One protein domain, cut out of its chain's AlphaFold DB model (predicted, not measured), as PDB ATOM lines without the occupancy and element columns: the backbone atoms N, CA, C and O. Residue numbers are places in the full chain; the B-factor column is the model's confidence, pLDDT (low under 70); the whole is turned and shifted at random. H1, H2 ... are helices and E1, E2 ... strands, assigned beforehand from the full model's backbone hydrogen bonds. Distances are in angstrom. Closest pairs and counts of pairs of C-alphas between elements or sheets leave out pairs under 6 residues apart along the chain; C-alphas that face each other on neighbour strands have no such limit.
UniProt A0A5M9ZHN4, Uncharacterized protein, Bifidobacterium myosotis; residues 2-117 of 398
ATOM      1  N   ASP A   2      -6.817  19.622  34.558       47.97
ATOM      2  CA  ASP A   2      -6.734  21.080  34.680       47.97
ATOM      3  C   ASP A   2      -7.443  21.754  33.500       47.97
ATOM      4  O   ASP A   2      -7.302  21.333  32.351       47.97
ATOM      5  N   THR A   3      -8.166  22.844  33.753       52.75
ATOM      6  CA  THR A   3      -8.801  23.677  32.710       52.75
ATOM      7  C   THR A   3      -7.798  24.180  31.662       52.75
ATOM      8  O   THR A   3      -8.167  24.486  30.526       52.75
ATOM      9  N   ASN A   4      -6.514  24.208  32.020       59.75
ATOM     10  CA  ASN A   4      -5.411  24.589  31.152       59.75
ATOM     11  C   ASN A   4      -5.152  23.571  30.021       59.75
ATOM     12  O   ASN A   4      -4.886  23.965  28.883       59.75
ATOM     13  N   ASP A   5      -5.314  22.269  30.288       55.75
ATOM     14  CA  ASP A   5      -5.090  21.216  29.289       55.75
ATOM     15  C   ASP A   5      -6.180  21.215  28.211       55.75
ATOM     16  O   ASP A   5      -5.892  21.028  27.027       55.75
ATOM     17  N   ASN A   6      -7.426  21.510  28.594       55.16
ATOM     18  CA  ASN A   6      -8.543  21.561  27.651       55.16
ATOM     19  C   ASN A   6      -8.442  22.779  26.712       55.16
ATOM     20  O   ASN A   6      -8.669  22.676  25.505       55.16
ATOM     21  N   ASN A   7      -8.011  23.933  27.235       64.44
ATOM     22  CA  ASN A   7      -7.754  25.124  26.419       64.44
ATOM     23  C   ASN A   7      -6.600  24.908  25.431       64.44
ATOM     24  O   ASN A   7      -6.701  25.294  24.263       64.44
ATOM     25  N   LYS A   8      -5.528  24.234  25.864       63.53
ATOM     26  CA  LYS A   8      -4.415  23.854  24.987       63.53
ATOM     27  C   LYS A   8      -4.868  22.878  23.898       63.53
ATOM     28  O   LYS A   8      -4.466  23.026  22.742       63.53
ATOM     29  N   ALA A   9      -5.743  21.929  24.227       58.12
ATOM     30  CA  ALA A   9      -6.282  20.984  23.258       58.12
ATOM     31  C   ALA A   9      -7.194  21.659  22.219       58.12
ATOM     32  O   ALA A   9      -7.009  21.436  21.022       58.12
ATOM     33  N   LYS A  10      -8.081  22.574  22.638       62.47
ATOM     34  CA  LYS A  10      -8.913  23.389  21.729       62.47
ATOM     35  C   LYS A  10      -8.071  24.247  20.782       62.47
ATOM     36  O   LYS A  10      -8.337  24.269  19.582       62.47
ATOM     37  N   ALA A  11      -7.028  24.905  21.294       66.69
ATOM     38  CA  ALA A  11      -6.099  25.679  20.467       66.69
ATOM     39  C   ALA A  11      -5.333  24.787  19.474       66.69
ATOM     40  O   ALA A  11      -5.166  25.149  18.309       66.69
ATOM     41  N   THR A  12      -4.925  23.591  19.910       64.75
ATOM     42  CA  THR A  12      -4.268  22.599  19.048       64.75
ATOM     43  C   THR A  12      -5.212  22.130  17.942       64.75
ATOM     44  O   THR A  12      -4.812  22.132  16.781       64.75
ATOM     45  N   PHE A  13      -6.475  21.824  18.261       63.75
ATOM     46  CA  PHE A  13      -7.487  21.418  17.282       63.75
ATOM     47  C   PHE A  13      -7.778  22.509  16.245       63.75
ATOM     48  O   PHE A  13      -7.784  22.229  15.050       63.75
ATOM     49  N   ALA A  14      -7.946  23.759  16.685       68.00
ATOM     50  CA  ALA A  14      -8.148  24.903  15.794       68.00
ATOM     51  C   ALA A  14      -6.955  25.149  14.849       68.00
ATOM     52  O   ALA A  14      -7.119  25.756  13.794       68.00
ATOM     53  N   SER A  15      -5.763  24.664  15.216       66.75
ATOM     54  CA  SER A  15      -4.551  24.735  14.393       66.75
ATOM     55  C   SER A  15      -4.357  23.542  13.447       66.75
ATOM     56  O   SER A  15      -3.400  23.539  12.669       66.75
ATOM     57  N   LEU A  16      -5.227  22.522  13.504       65.62
ATOM     58  CA  LEU A  16      -5.140  21.367  12.613       65.62
ATOM     59  C   LEU A  16      -5.576  21.757  11.197       65.62
ATOM     60  O   LEU A  16      -6.585  22.446  11.029       65.62
ATOM     61  N   PRO A  17      -4.859  21.303  10.152       63.56
ATOM     62  CA  PRO A  17      -5.324  21.498   8.789       63.56
ATOM     63  C   PRO A  17      -6.685  20.804   8.593       63.56
ATOM     64  O   PRO A  17      -6.945  19.773   9.214       63.56
ATOM     65  N   PRO A  18      -7.563  21.310   7.713       64.62
ATOM     66  CA  PRO A  18      -8.782  20.600   7.351       64.62
ATOM     67  C   PRO A  18      -8.402  19.309   6.614       64.62
ATOM     68  O   PRO A  18      -7.968  19.343   5.458       64.62
ATOM     69  N   LEU A  19      -8.529  18.177   7.302       63.16
ATOM     70  CA  LEU A  19      -8.203  16.855   6.772       63.16
ATOM     71  C   LEU A  19      -9.450  16.158   6.229       63.16
ATOM     72  O   LEU A  19     -10.541  16.245   6.796       63.16
ATOM     73  N   THR A  20      -9.262  15.401   5.151       62.62
ATOM     74  CA  THR A  20     -10.259  14.428   4.683       62.62
ATOM     75  C   THR A  20     -10.360  13.241   5.657       62.62
ATOM     76  O   THR A  20      -9.419  12.992   6.416       62.62
ATOM     77  N   PRO A  21     -11.446  12.440   5.639       55.41
ATOM     78  CA  PRO A  21     -11.527  11.205   6.431       55.41
ATOM     79  C   PRO A  21     -10.343  10.244   6.208       55.41
ATOM     80  O   PRO A  21      -9.902   9.578   7.142       55.41
ATOM     81  N   ALA A  22      -9.786  10.207   4.991       57.50
ATOM     82  CA  ALA A  22      -8.576   9.446   4.677       57.50
ATOM     83  C   ALA A  22      -7.323  10.037   5.350       57.50
ATOM     84  O   ALA A  22      -6.532   9.289   5.924       57.50
ATOM     85  N   GLY A  23      -7.179  11.369   5.352       63.53
ATOM     86  CA  GLY A  23      -6.113  12.071   6.072       63.53
ATOM     87  C   GLY A  23      -6.153  11.798   7.577       63.53
ATOM     88  O   GLY A  23      -5.131  11.461   8.168       63.53
ATOM     89  N   TRP A  24      -7.345  11.824   8.179       62.34
ATOM     90  CA  TRP A  24      -7.536  11.455   9.584       62.34
ATOM     91  C   TRP A  24      -7.125  10.009   9.876       62.34
ATOM     92  O   TRP A  24      -6.413   9.762  10.846       62.34
ATOM     93  N   ARG A  25      -7.518   9.064   9.013       59.75
ATOM     94  CA  ARG A  25      -7.210   7.636   9.170       59.75
ATOM     95  C   ARG A  25      -5.710   7.352   9.141       59.75
ATOM     96  O   ARG A  25      -5.233   6.568   9.954       59.75
ATOM     97  N   VAL A  26      -4.966   7.984   8.232       60.00
ATOM     98  CA  VAL A  26      -3.506   7.813   8.184       60.00
ATOM     99  C   VAL A  26      -2.842   8.484   9.377       60.00
ATOM    100  O   VAL A  26      -1.943   7.887   9.965       60.00
ATOM    101  N   MET A  27      -3.304   9.679   9.764       64.88
ATOM    102  CA  MET A  27      -2.771  10.396  10.918       64.88
ATOM    103  C   MET A  27      -2.802   9.492  12.154       64.88
ATOM    104  O   MET A  27      -1.756   9.197  12.712       64.88
ATOM    105  N   THR A  28      -3.954   8.937  12.523       57.00
ATOM    106  CA  THR A  28      -4.055   8.115  13.737       57.00
ATOM    107  C   THR A  28      -3.417   6.729  13.621       57.00
ATOM    108  O   THR A  28      -2.851   6.276  14.607       57.00
ATOM    109  N   VAL A  29      -3.451   6.056  12.459       57.50
ATOM    110  CA  VAL A  29      -2.783   4.745  12.280       57.50
ATOM    111  C   VAL A  29      -1.264   4.885  12.392       57.50
ATOM    112  O   VAL A  29      -0.630   4.096  13.078       57.50
ATOM    113  N   THR A  30      -0.687   5.933  11.800       57.69
ATOM    114  CA  THR A  30       0.759   6.212  11.877       57.69
ATOM    115  C   THR A  30       1.189   6.674  13.278       57.69
ATOM    116  O   THR A  30       2.359   6.579  13.645       57.69
ATOM    117  N   LEU A  31       0.243   7.197  14.065       57.12
ATOM    118  CA  LEU A  31       0.473   7.765  15.396       57.12
ATOM    119  C   LEU A  31       0.221   6.788  16.551       57.12
ATOM    120  O   LEU A  31       0.737   7.031  17.637       57.12
ATOM    121  N   ALA A  32      -0.544   5.715  16.340       52.34
ATOM    122  CA  ALA A  32      -0.860   4.743  17.388       52.34
ATOM    123  C   ALA A  32       0.318   3.809  17.712       52.34
ATOM    124  O   ALA A  32       0.586   3.564  18.885       52.34
ATOM    125  N   ASP A  33       1.059   3.360  16.695       54.16
ATOM    126  CA  ASP A  33       2.128   2.364  16.875       54.16
ATOM    127  C   ASP A  33       3.536   2.990  16.899       54.16
ATOM    128  O   ASP A  33       4.520   2.306  17.172       54.16
ATOM    129  N   GLY A  34       3.661   4.284  16.560       53.84
ATOM    130  CA  GLY A  34       4.939   5.006  16.427       53.84
ATOM    131  C   GLY A  34       5.879   4.465  15.336       53.84
ATOM    132  O   GLY A  34       6.954   5.023  15.111       53.84
ATOM    133  N   GLY A  35       5.485   3.381  14.665       54.34
ATOM    134  CA  GLY A  35       6.262   2.673  13.666       54.34
ATOM    135  C   GLY A  35       6.083   3.234  12.253       54.34
ATOM    136  O   GLY A  35       5.130   3.955  11.965       54.34
ATOM    137  N   PRO A  36       7.004   2.911  11.335       56.62
ATOM    138  CA  PRO A  36       6.942   3.400   9.969       56.62
ATOM    139  C   PRO A  36       5.968   2.545   9.125       56.62
ATOM    140  O   PRO A  36       6.219   1.361   8.895       56.62
ATOM    141  N   HIS A  37       4.871   3.130   8.625       62.00
ATOM    142  CA  HIS A  37       3.832   2.403   7.863       62.00
ATOM    143  C   HIS A  37       3.896   2.655   6.349       62.00
ATOM    144  O   HIS A  37       4.245   3.747   5.896       62.00
ATOM    145  N   ARG A  38       3.526   1.637   5.553       54.81
ATOM    146  CA  ARG A  38       3.346   1.744   4.094       54.81
ATOM    147  C   ARG A  38       1.982   2.369   3.811       54.81
ATOM    148  O   ARG A  38       0.977   1.836   4.270       54.81
ATOM    149  N   VAL A  39       1.941   3.463   3.058       56.38
ATOM    150  CA  VAL A  39       0.690   4.159   2.723       56.38
ATOM    151  C   VAL A  39       0.614   4.365   1.210       56.38
ATOM    152  O   VAL A  39       1.610   4.763   0.604       56.38
ATOM    153  N   ASP A  40      -0.547   4.091   0.609       45.91
ATOM    154  CA  ASP A  40      -0.827   4.399  -0.802       45.91
ATOM    155  C   ASP A  40      -0.997   5.922  -1.003       45.91
ATOM    156  O   ASP A  40      -1.731   6.551  -0.232       45.91
ATOM    157  N   PRO A  41      -0.353   6.560  -2.004       52.75
ATOM    158  CA  PRO A  41      -0.532   7.991  -2.271       52.75
ATOM    159  C   PRO A  41      -1.871   8.292  -2.979       52.75
ATOM    160  O   PRO A  41      -2.282   7.510  -3.835       52.75
ATOM    161  N   PRO A  42      -2.526   9.445  -2.706       51.19
ATOM    162  CA  PRO A  42      -1.941  10.678  -2.190       51.19
ATOM    163  C   PRO A  42      -2.269  10.900  -0.714       51.19
ATOM    164  O   PRO A  42      -3.382  11.265  -0.335       51.19
ATOM    165  N   LEU A  43      -1.246  10.744   0.121       57.94
ATOM    166  CA  LEU A  43      -1.269  11.272   1.471       57.94
ATOM    167  C   LEU A  43      -1.431  12.793   1.413       57.94
ATOM    168  O   LEU A  43      -0.833  13.467   0.568       57.94
ATOM    169  N   ASP A  44      -2.262  13.328   2.298       64.38
ATOM    170  CA  ASP A  44      -2.576  14.748   2.331       64.38
ATOM    171  C   ASP A  44      -1.295  15.516   2.710       64.38
ATOM    172  O   ASP A  44      -0.916  15.545   3.881       64.38
ATOM    173  N   ARG A  45      -0.604  16.128   1.727       66.12
ATOM    174  CA  ARG A  45       0.603  16.979   1.905       66.12
ATOM    175  C   ARG A  45       0.450  17.993   3.046       66.12
ATOM    176  O   ARG A  45       1.435  18.498   3.567       66.12
ATOM    177  N   ARG A  46      -0.792  18.283   3.437       65.75
ATOM    178  CA  ARG A  46      -1.188  19.084   4.595       65.75
ATOM    179  C   ARG A  46      -0.665  18.550   5.931       65.75
ATOM    180  O   ARG A  46      -0.292  19.364   6.763       65.75
ATOM    181  N   LEU A  47      -0.618  17.233   6.151       69.88
ATOM    182  CA  LEU A  47      -0.119  16.642   7.405       69.88
ATOM    183  C   LEU A  47       1.397  16.785   7.551       69.88
ATOM    184  O   LEU A  47       1.890  17.120   8.626       69.88
ATOM    185  N   GLU A  48       2.119  16.555   6.458       73.25
ATOM    186  CA  GLU A  48       3.565  16.768   6.382       73.25
ATOM    187  C   GLU A  48       3.896  18.265   6.477       73.25
ATOM    188  O   GLU A  48       4.727  18.661   7.289       73.25
ATOM    189  N   ALA A  49       3.170  19.125   5.750       77.00
ATOM    190  CA  ALA A  49       3.326  20.580   5.826       77.00
ATOM    191  C   ALA A  49       2.993  21.151   7.217       77.00
ATOM    192  O   ALA A  49       3.600  22.128   7.645       77.00
ATOM    193  N   ALA A  50       2.055  20.534   7.942       72.69
ATOM    194  CA  ALA A  50       1.748  20.868   9.332       72.69
ATOM    195  C   ALA A  50       2.760  20.281  10.338       72.69
ATOM    196  O   ALA A  50       2.604  20.480  11.547       72.69
ATOM    197  N   GLY A  51       3.776  19.554   9.857       80.19
ATOM    198  CA  GLY A  51       4.823  18.942  10.665       80.19
ATOM    199  C   GLY A  51       4.302  17.867  11.612       80.19
ATOM    200  O   GLY A  51       4.840  17.734  12.701       80.19
ATOM    201  N   MET A  52       3.225  17.157  11.255       74.12
ATOM    202  CA  MET A  52       2.625  16.117  12.107       74.12
ATOM    203  C   MET A  52       3.202  14.734  11.836       74.12
ATOM    204  O   MET A  52       3.350  13.928  12.755       74.12
ATOM    205  N   ILE A  53       3.579  14.490  10.590       73.12
ATOM    206  CA  ILE A  53       4.220  13.265  10.132       73.12
ATOM    207  C   ILE A  53       5.477  13.624   9.342       73.12
ATOM    208  O   ILE A  53       5.557  14.710   8.768       73.12
ATOM    209  N   ALA A  54       6.442  12.713   9.306       78.00
ATOM    210  CA  ALA A  54       7.659  12.844   8.518       78.00
ATOM    211  C   ALA A  54       7.859  11.598   7.648       78.00
ATOM    212  O   ALA A  54       7.590  10.474   8.091       78.00
ATOM    213  N   ALA A  55       8.330  11.800   6.418       76.00
ATOM    214  CA  ALA A  55       8.720  10.712   5.535       76.00
ATOM    215  C   ALA A  55      10.065  10.106   5.972       76.00
ATOM    216  O   ALA A  55      11.050  10.816   6.173       76.00
ATOM    217  N   GLU A  56      10.123   8.780   6.051       74.44
ATOM    218  CA  GLU A  56      11.338   7.978   6.200       74.44
ATOM    219  C   GLU A  56      11.409   6.970   5.047       74.44
ATOM    220  O   GLU A  56      10.996   5.809   5.141       74.44
ATOM    221  N   GLY A  57      11.891   7.444   3.896       73.38
ATOM    222  CA  GLY A  57      11.887   6.679   2.651       73.38
ATOM    223  C   GLY A  57      10.469   6.509   2.101       73.38
ATOM    224  O   GLY A  57       9.793   7.488   1.808       73.38
ATOM    225  N   TRP A  58      10.018   5.261   1.942       64.12
ATOM    226  CA  TRP A  58       8.651   4.932   1.498       64.12
ATOM    227  C   TRP A  58       7.659   4.761   2.656       64.12
ATOM    228  O   TRP A  58       6.513   4.360   2.438       64.12
ATOM    229  N   ARG A  59       8.103   5.010   3.889       64.62
ATOM    230  CA  ARG A  59       7.297   4.876   5.098       64.62
ATOM    231  C   ARG A  59       7.103   6.232   5.758       64.62
ATOM    232  O   ARG A  59       7.915   7.133   5.580       64.62
ATOM    233  N   TRP A  60       6.045   6.354   6.544       69.50
ATOM    234  CA  TRP A  60       5.737   7.570   7.294       69.50
ATOM    235  C   TRP A  60       5.801   7.289   8.784       69.50
ATOM    236  O   TRP A  60       5.341   6.229   9.208       69.50
ATOM    237  N   ARG A  61       6.337   8.238   9.559       72.31
ATOM    238  CA  ARG A  61       6.297   8.213  11.025       72.31
ATOM    239  C   ARG A  61       5.618   9.447  11.596       72.31
ATOM    240  O   ARG A  61       5.662  10.533  11.018       72.31
ATOM    241  N   ALA A  62       5.044   9.273  12.771       75.69
ATOM    242  CA  ALA A  62       4.628  10.352  13.642       75.69
ATOM    243  C   ALA A  62       5.803  11.233  14.096       75.69
ATOM    244  O   ALA A  62       6.870  10.728  14.441       75.69
ATOM    245  N   THR A  63       5.587  12.546  14.155       80.94
ATOM    246  CA  THR A  63       6.467  13.476  14.888       80.94
ATOM    247  C   THR A  63       5.939  13.703  16.308       80.94
ATOM    248  O   THR A  63       4.768  13.428  16.579       80.94
ATOM    249  N   ASP A  64       6.748  14.295  17.192       79.88
ATOM    250  CA  ASP A  64       6.309  14.682  18.544       79.88
ATOM    251  C   ASP A  64       5.078  15.600  18.512       79.88
ATOM    252  O   ASP A  64       4.121  15.400  19.257       79.88
ATOM    253  N   ARG A  65       5.041  16.546  17.563       79.31
ATOM    254  CA  ARG A  65       3.891  17.436  17.348       79.31
ATOM    255  C   ARG A  65       2.632  16.661  16.953       79.31
ATOM    256  O   ARG A  65       1.542  16.988  17.415       79.31
ATOM    257  N   GLY A  66       2.771  15.653  16.093       75.75
ATOM    258  CA  GLY A  66       1.665  14.772  15.718       75.75
ATOM    259  C   GLY A  66       1.151  13.963  16.910       75.75
ATOM    260  O   GLY A  66      -0.061  13.872  17.114       75.75
ATOM    261  N   LEU A  67       2.058  13.418  17.727       73.44
ATOM    262  CA  LEU A  67       1.706  12.660  18.934       73.44
ATOM    263  C   LEU A  67       0.972  13.539  19.949       73.44
ATOM    264  O   LEU A  67      -0.059  13.133  20.487       73.44
ATOM    265  N   ASP A  68       1.443  14.765  20.160       78.62
ATOM    266  CA  ASP A  68       0.789  15.734  21.038       78.62
ATOM    267  C   ASP A  68      -0.604  16.129  20.532       78.62
ATOM    268  O   ASP A  68      -1.543  16.227  21.325       78.62
ATOM    269  N   ALA A  69      -0.781  16.275  19.215       76.88
ATOM    270  CA  ALA A  69      -2.091  16.533  18.622       76.88
ATOM    271  C   ALA A  69      -3.077  15.376  18.856       76.88
ATOM    272  O   ALA A  69      -4.239  15.616  19.186       76.88
ATOM    273  N   VAL A  70      -2.628  14.121  18.745       73.50
ATOM    274  CA  VAL A  70      -3.465  12.946  19.043       73.50
ATOM    275  C   VAL A  70      -3.812  12.864  20.524       73.50
ATOM    276  O   VAL A  70      -4.962  12.579  20.861       73.50
ATOM    277  N   ARG A  71      -2.862  13.154  21.419       79.62
ATOM    278  CA  ARG A  71      -3.127  13.217  22.865       79.62
ATOM    279  C   ARG A  71      -4.165  14.288  23.191       79.62
ATOM    280  O   ARG A  71      -5.111  14.004  23.920       79.62
ATOM    281  N   ALA A  72      -4.039  15.475  22.599       80.44
ATOM    282  CA  ALA A  72      -5.003  16.563  22.744       80.44
ATOM    283  C   ALA A  72      -6.401  16.169  22.240       80.44
ATOM    284  O   ALA A  72      -7.389  16.350  22.945       80.44
ATOM    285  N   LEU A  73      -6.484  15.568  21.051       80.50
ATOM    286  CA  LEU A  73      -7.733  15.058  20.484       80.50
ATOM    287  C   LEU A  73      -8.373  13.966  21.340       80.50
ATOM    288  O   LEU A  73      -9.586  13.955  21.514       80.50
ATOM    289  N   THR A  74      -7.565  13.061  21.886       79.50
ATOM    290  CA  THR A  74      -8.030  11.992  22.775       79.50
ATOM    291  C   THR A  74      -8.560  12.563  24.089       79.50
ATOM    292  O   THR A  74      -9.598  12.123  24.575       79.50
ATOM    293  N   ALA A  75      -7.885  13.572  24.644       82.00
ATOM    294  CA  ALA A  75      -8.345  14.286  25.828       82.00
ATOM    295  C   ALA A  75      -9.682  14.997  25.572       82.00
ATOM    296  O   ALA A  75     -10.606  14.852  26.367       82.00
ATOM    297  N   MET A  76      -9.811  15.690  24.435       83.62
ATOM    298  CA  MET A  76     -11.074  16.310  24.021       83.62
ATOM    299  C   MET A  76     -12.170  15.267  23.781       83.62
ATOM    300  O   MET A  76     -13.321  15.514  24.095       83.62
ATOM    301  N   ALA A  77     -11.843  14.096  23.237       80.88
ATOM    302  CA  ALA A  77     -12.826  13.052  22.954       80.88
ATOM    303  C   ALA A  77     -13.493  12.501  24.225       80.88
ATOM    304  O   ALA A  77     -14.626  12.035  24.165       80.88
ATOM    305  N   GLY A  78     -12.802  12.572  25.366       75.75
ATOM    306  CA  GLY A  78     -13.368  12.239  26.674       75.75
ATOM    307  C   GLY A  78     -14.189  13.364  27.316       75.75
ATOM    308  O   GLY A  78     -14.813  13.121  28.348       75.75
ATOM    309  N   ASP A  79     -14.185  14.569  26.743       81.75
ATOM    310  CA  ASP A  79     -14.952  15.719  27.219       81.75
ATOM    311  C   ASP A  79     -16.304  15.792  26.478       81.75
ATOM    312  O   ASP A  79     -16.325  16.024  25.266       81.75
ATOM    313  N   PRO A  80     -17.444  15.619  27.172       72.81
ATOM    314  CA  PRO A  80     -18.764  15.657  26.543       72.81
ATOM    315  C   PRO A  80     -19.117  17.024  25.931       72.81
ATOM    316  O   PRO A  80     -19.993  17.085  25.068       72.81
ATOM    317  N   GLU A  81     -18.455  18.113  26.341       79.38
ATOM    318  CA  GLU A  81     -18.679  19.459  25.797       79.38
ATOM    319  C   GLU A  81     -17.792  19.771  24.580       79.38
ATOM    320  O   GLU A  81     -17.992  20.777  23.889       79.38
ATOM    321  N   ALA A  82     -16.795  18.930  24.286       79.81
ATOM    322  CA  ALA A  82     -15.883  19.166  23.181       79.81
ATOM    323  C   ALA A  82     -16.525  18.802  21.835       79.81
ATOM    324  O   ALA A  82     -16.881  17.657  21.553       79.81
ATOM    325  N   HIS A  83     -16.609  19.784  20.937       80.81
ATOM    326  CA  HIS A  83     -17.111  19.551  19.589       80.81
ATOM    327  C   HIS A  83     -16.016  18.970  18.681       80.81
ATOM    328  O   HIS A  83     -15.235  19.707  18.077       80.81
ATOM    329  N   ILE A  84     -15.976  17.640  18.570       81.38
ATOM    330  CA  ILE A  84     -15.108  16.926  17.623       81.38
ATOM    331  C   ILE A  84     -15.956  16.356  16.474       81.38
ATOM    332  O   ILE A  84     -16.939  15.645  16.732       81.38
ATOM    333  N   PRO A  85     -15.580  16.582  15.198       81.81
ATOM    334  CA  PRO A  85     -16.300  16.014  14.064       81.81
ATOM    335  C   PRO A  85     -16.404  14.486  14.153       81.81
ATOM    336  O   PRO A  85     -15.433  13.804  14.484       81.81
ATOM    337  N   VAL A  86     -17.571  13.937  13.797       79.94
ATOM    338  CA  VAL A  86     -17.863  12.486  13.845       79.94
ATOM    339  C   VAL A  86     -16.778  11.667  13.136       79.94
ATOM    340  O   VAL A  86     -16.318  10.663  13.670       79.94
ATOM    341  N   ALA A  87     -16.314  12.118  11.966       72.88
ATOM    342  CA  ALA A  87     -15.268  11.432  11.205       72.88
ATOM    343  C   ALA A  87     -13.964  11.263  12.007       72.88
ATOM    344  O   ALA A  87     -13.316  10.226  11.910       72.88
ATOM    345  N   VAL A  88     -13.607  12.252  12.829       78.25
ATOM    346  CA  VAL A  88     -12.419  12.199  13.691       78.25
ATOM    347  C   VAL A  88     -12.657  11.262  14.866       78.25
ATOM    348  O   VAL A  88     -11.800  10.436  15.161       78.25
ATOM    349  N   ARG A  89     -13.836  11.321  15.496       84.94
ATOM    350  CA  ARG A  89     -14.198  10.424  16.604       84.94
ATOM    351  C   ARG A  89     -14.196   8.956  16.171       84.94
ATOM    352  O   ARG A  89     -13.555   8.138  16.815       84.94
ATOM    353  N   ARG A  90     -14.767   8.615  15.013       82.81
ATOM    354  CA  ARG A  90     -14.715   7.244  14.456       82.81
ATOM    355  C   ARG A  90     -13.299   6.734  14.225       82.81
ATOM    356  O   ARG A  90     -13.022   5.547  14.371       82.81
ATOM    357  N   VAL A  91     -12.402   7.632  13.843       77.69
ATOM    358  CA  VAL A  91     -10.991   7.315  13.657       77.69
ATOM    359  C   VAL A  91     -10.308   7.105  15.016       77.69
ATOM    360  O   VAL A  91      -9.672   6.071  15.218       77.69
ATOM    361  N   LEU A  92     -10.522   8.015  15.972       83.81
ATOM    362  CA  LEU A  92     -10.036   7.890  17.350       83.81
ATOM    363  C   LEU A  92     -10.585   6.644  18.052       83.81
ATOM    364  O   LEU A  92      -9.882   6.057  18.861       83.81
ATOM    365  N   ALA A  93     -11.785   6.175  17.721       88.56
ATOM    366  CA  ALA A  93     -12.359   4.968  18.309       88.56
ATOM    367  C   ALA A  93     -11.542   3.705  17.998       88.56
ATOM    368  O   ALA A  93     -11.672   2.711  18.701       88.56
ATOM    369  N   ARG A  94     -10.682   3.729  16.972       85.31
ATOM    370  CA  ARG A  94      -9.771   2.618  16.658       85.31
ATOM    371  C   ARG A  94      -8.488   2.658  17.478       85.31
ATOM    372  O   ARG A  94      -7.958   1.613  17.823       85.31
ATOM    373  N   THR A  95      -7.982   3.858  17.752       79.44
ATOM    374  CA  THR A  95      -6.646   4.071  18.338       79.44
ATOM    375  C   THR A  95      -6.693   4.439  19.818       79.44
ATOM    376  O   THR A  95      -5.768   4.151  20.563       79.44
ATOM    377  N   ALA A  96      -7.786   5.054  20.251       86.75
ATOM    378  CA  ALA A  96      -8.109   5.413  21.625       86.75
ATOM    379  C   ALA A  96      -9.574   5.037  21.964       86.75
ATOM    380  O   ALA A  96     -10.338   5.880  22.447       86.75
ATOM    381  N   PRO A  97      -9.989   3.769  21.745       90.81
ATOM    382  CA  PRO A  97     -11.365   3.288  21.967       90.81
ATOM    383  C   PRO A  97     -11.898   3.625  23.363       90.81
ATOM    384  O   PRO A  97     -13.067   3.958  23.542       90.81
ATOM    385  N   ALA A  98     -11.009   3.592  24.354       90.88
ATOM    386  CA  ALA A  98     -11.284   3.869  25.752       90.88
ATOM    387  C   ALA A  98     -11.953   5.229  26.025       90.88
ATOM    388  O   ALA A  98     -12.721   5.340  26.984       90.88
ATOM    389  N   ALA A  99     -11.656   6.251  25.216       89.75
ATOM    390  CA  ALA A  99     -12.236   7.586  25.356       89.75
ATOM    391  C   ALA A  99     -13.659   7.672  24.778       89.75
ATOM    392  O   ALA A  99     -14.421   8.548  25.166       89.75
ATOM    393  N   LEU A 100     -14.030   6.747  23.885       92.56
ATOM    394  CA  LEU A 100     -15.229   6.847  23.047       92.56
ATOM    395  C   LEU A 100     -16.280   5.762  23.309       92.56
ATOM    396  O   LEU A 100     -17.218   5.591  22.536       92.56
ATOM    397  N   VAL A 101     -16.177   5.053  24.433       93.50
ATOM    398  CA  VAL A 101     -17.173   4.042  24.838       93.50
ATOM    399  C   VAL A 101     -18.570   4.627  25.086       93.50
ATOM    400  O   VAL A 101     -19.564   3.941  24.867       93.50
ATOM    401  N   ASN A 102     -18.649   5.904  25.479       91.56
ATOM    402  CA  ASN A 102     -19.897   6.632  25.749       91.56
ATOM    403  C   ASN A 102     -20.255   7.631  24.638       91.56
ATOM    404  O   ASN A 102     -21.080   8.518  24.841       91.56
ATOM    405  N   ASP A 103     -19.601   7.529  23.483       92.44
ATOM    406  CA  ASP A 103     -19.816   8.447  22.372       92.44
ATOM    407  C   ASP A 103     -21.296   8.446  21.929       92.44
ATOM    408  O   ASP A 103     -21.899   7.377  21.875       92.44
ATOM    409  N   PRO A 104     -21.934   9.587  21.613       90.25
ATOM    410  CA  PRO A 104     -23.338   9.599  21.193       90.25
ATOM    411  C   PRO A 104     -23.585   8.907  19.836       90.25
ATOM    412  O   PRO A 104     -24.672   8.372  19.613       90.25
ATOM    413  N   ASP A 105     -22.590   8.860  18.944       91.12
ATOM    414  CA  ASP A 105     -22.665   8.196  17.638       91.12
ATOM    415  C   ASP A 105     -22.499   6.676  17.796       91.12
ATOM    416  O   ASP A 105     -21.458   6.172  18.227       91.12
ATOM    417  N   ARG A 106     -23.535   5.922  17.403       94.06
ATOM    418  CA  ARG A 106     -23.559   4.451  17.477       94.06
ATOM    419  C   ARG A 106     -22.360   3.810  16.777       94.06
ATOM    420  O   ARG A 106     -21.760   2.885  17.320       94.06
ATOM    421  N   GLU A 107     -22.011   4.277  15.582       91.44
ATOM    422  CA  GLU A 107     -20.926   3.693  14.780       91.44
ATOM    423  C   GLU A 107     -19.557   3.913  15.442       91.44
ATOM    424  O   GLU A 107     -18.706   3.019  15.454       91.44
ATOM    425  N   THR A 108     -19.371   5.075  16.072       92.00
ATOM    426  CA  THR A 108     -18.197   5.373  16.894       92.00
ATOM    427  C   THR A 108     -18.106   4.430  18.092       92.00
ATOM    428  O   THR A 108     -17.059   3.807  18.278       92.00
ATOM    429  N   ARG A 109     -19.194   4.232  18.855       95.12
ATOM    430  CA  ARG A 109     -19.200   3.265  19.971       95.12
ATOM    431  C   ARG A 109     -18.971   1.830  19.508       95.12
ATOM    432  O   ARG A 109     -18.257   1.092  20.174       95.12
ATOM    433  N   THR A 110     -19.534   1.439  18.368       94.06
ATOM    434  CA  THR A 110     -19.331   0.104  17.776       94.06
ATOM    435  C   THR A 110     -17.860  -0.107  17.430       94.06
ATOM    436  O   THR A 110     -17.262  -1.115  17.801       94.06
ATOM    437  N   THR A 111     -17.237   0.888  16.794       92.00
ATOM    438  CA  THR A 111     -15.800   0.870  16.490       92.00
ATOM    439  C   THR A 111     -14.976   0.788  17.776       92.00
ATOM    440  O   THR A 111     -14.069  -0.039  17.872       92.00
ATOM    441  N   ALA A 112     -15.325   1.582  18.792       94.06
ATOM    442  CA  ALA A 112     -14.664   1.542  20.089       94.06
ATOM    443  C   ALA A 112     -14.804   0.161  20.745       94.06
ATOM    444  O   ALA A 112     -13.821  -0.384  21.231       94.06
ATOM    445  N   ALA A 113     -15.992  -0.446  20.696       94.88
ATOM    446  CA  ALA A 113     -16.267  -1.759  21.266       94.88
ATOM    447  C   ALA A 113     -15.459  -2.884  20.618       94.88
ATOM    448  O   ALA A 113     -15.073  -3.819  21.313       94.88
ATOM    449  N   VAL A 114     -15.168  -2.793  19.319       93.81
ATOM    450  CA  VAL A 114     -14.324  -3.764  18.604       93.81
ATOM    451  C   VAL A 114     -12.845  -3.589  18.953       93.81
ATOM    452  O   VAL A 114     -12.130  -4.577  19.104       93.81
ATOM    453  N   HIS A 115     -12.383  -2.345  19.100       91.00
ATOM    454  CA  HIS A 115     -10.963  -2.036  19.282       91.00
ATOM    455  C   HIS A 115     -10.517  -1.900  20.742       91.00
ATOM    456  O   HIS A 115      -9.316  -1.889  21.002       91.00
ATOM    457  N   LEU A 116     -11.444  -1.807  21.703       93.19
ATOM    458  CA  LEU A 116     -11.122  -1.684  23.127       93.19
ATOM    459  C   LEU A 116     -10.205  -2.833  23.575       93.19
ATOM    460  O   LEU A 116     -10.511  -3.961  23.228       93.19
ATOM    461  N   PRO A 117      -9.112  -2.631  24.314       88.31
ATOM    462  CA  PRO A 117      -8.278  -3.741  24.779       88.31
ATOM    463  C   PRO A 117      -9.050  -4.747  25.656       88.31
ATOM    464  O   PRO A 117      -9.965  -4.370  26.389       88.31
TER     465      PRO A 117
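Overview. This is residues 2 to 117 of the 398 residues of an uncharacterized protein of Bifidobacterium myosotis (UniProt A0A5M9ZHN4). The helices are stacked in steps: H1 lies on one side of H4, H2 and H5 lie side by side on the other side, and H6 packs along H5 beyond them. At one end of the longest axis a small hairpin of E1 and E2 sits by the last part of H2, with the short H3 beside E1. The printed part has 116 residues, in the order H1, H2, H3, E1, E2, H4, H5, H6; the strands form one antiparallel sheet of order E1 - E2. The class is mostly helix. The whole is compact, with a radius of gyration of the C-alphas of 13.7 A and spans of 39 by 32 by 22 A.

Along the chain. H1, residues 3 to 14, begins with C-alpha 3 at (-8.801, 23.677, 32.710) and is 17.0 A long. H2, residues 21 to 32, is 16.6 A long. H3 is residues 45 to 49, E1 residues 53 to 56 and E2 residues 59 to 62. H4, residues 64 to 77, is the longest helix at 19.7 A, with C-alpha 64 at (6.309, 14.682, 18.544). H5, residues 86 to 95, is 14.7 A long. H6, residues 106 to 115, is 14.3 A long and ends with C-alpha 115 at (-10.963, -2.036, 19.282).

Arrangement. H1 touches H4, the closest C-alphas being those of Ala 9 and Ala 72, 4.6 A; they run opposite ways at a steep tilt of 67 degrees, only just short of perpendicular. H2 touches H4 with residues 27 to 31 alone, closest at the C-alphas of Leu 31 and Leu 67, 6.2 A; they are only just about perpendicular, at 72 degrees. H2 touches H5, closest at the C-alphas of Arg 25 and Val 91, 5.9 A, the same way at a shallow tilt of 25 degrees. H5 touches H6, closest at the C-alphas of Ala 93 and Ala 112, 4.5 A, the same way at a shallow tilt of 13 degrees. H2 and H6 are apart. The hairpin E1 and E2 has N 54 and O 61 within hydrogen-bond range at 2.9 A, and N 56 and O 59 at 2.8 A. The closest C-alphas of H2 and E2 are those of Leu 31 and Ala 62, 5.2 A; those of H3 and E1 are Glu 48 and Ala 54, 6.1 A. In H1, H2, H3, H4 and H6 every O i to N i+4 pair is within hydrogen-bond range; in H5, 4 of 6 are.

Size, cuts and confidence. The C-alphas farthest apart, those of Gly 57 and Glu 81, are 40.4 A apart. The printed part has no cut. The link from H2 to H3 is long, 12 residues; within it residues 37 to 38 pair antiparallel with residues 59 to 60 of E2. The mean pLDDT of the printed part is 73.2, and residues 2 to 47 and 58 to 60 are under 70.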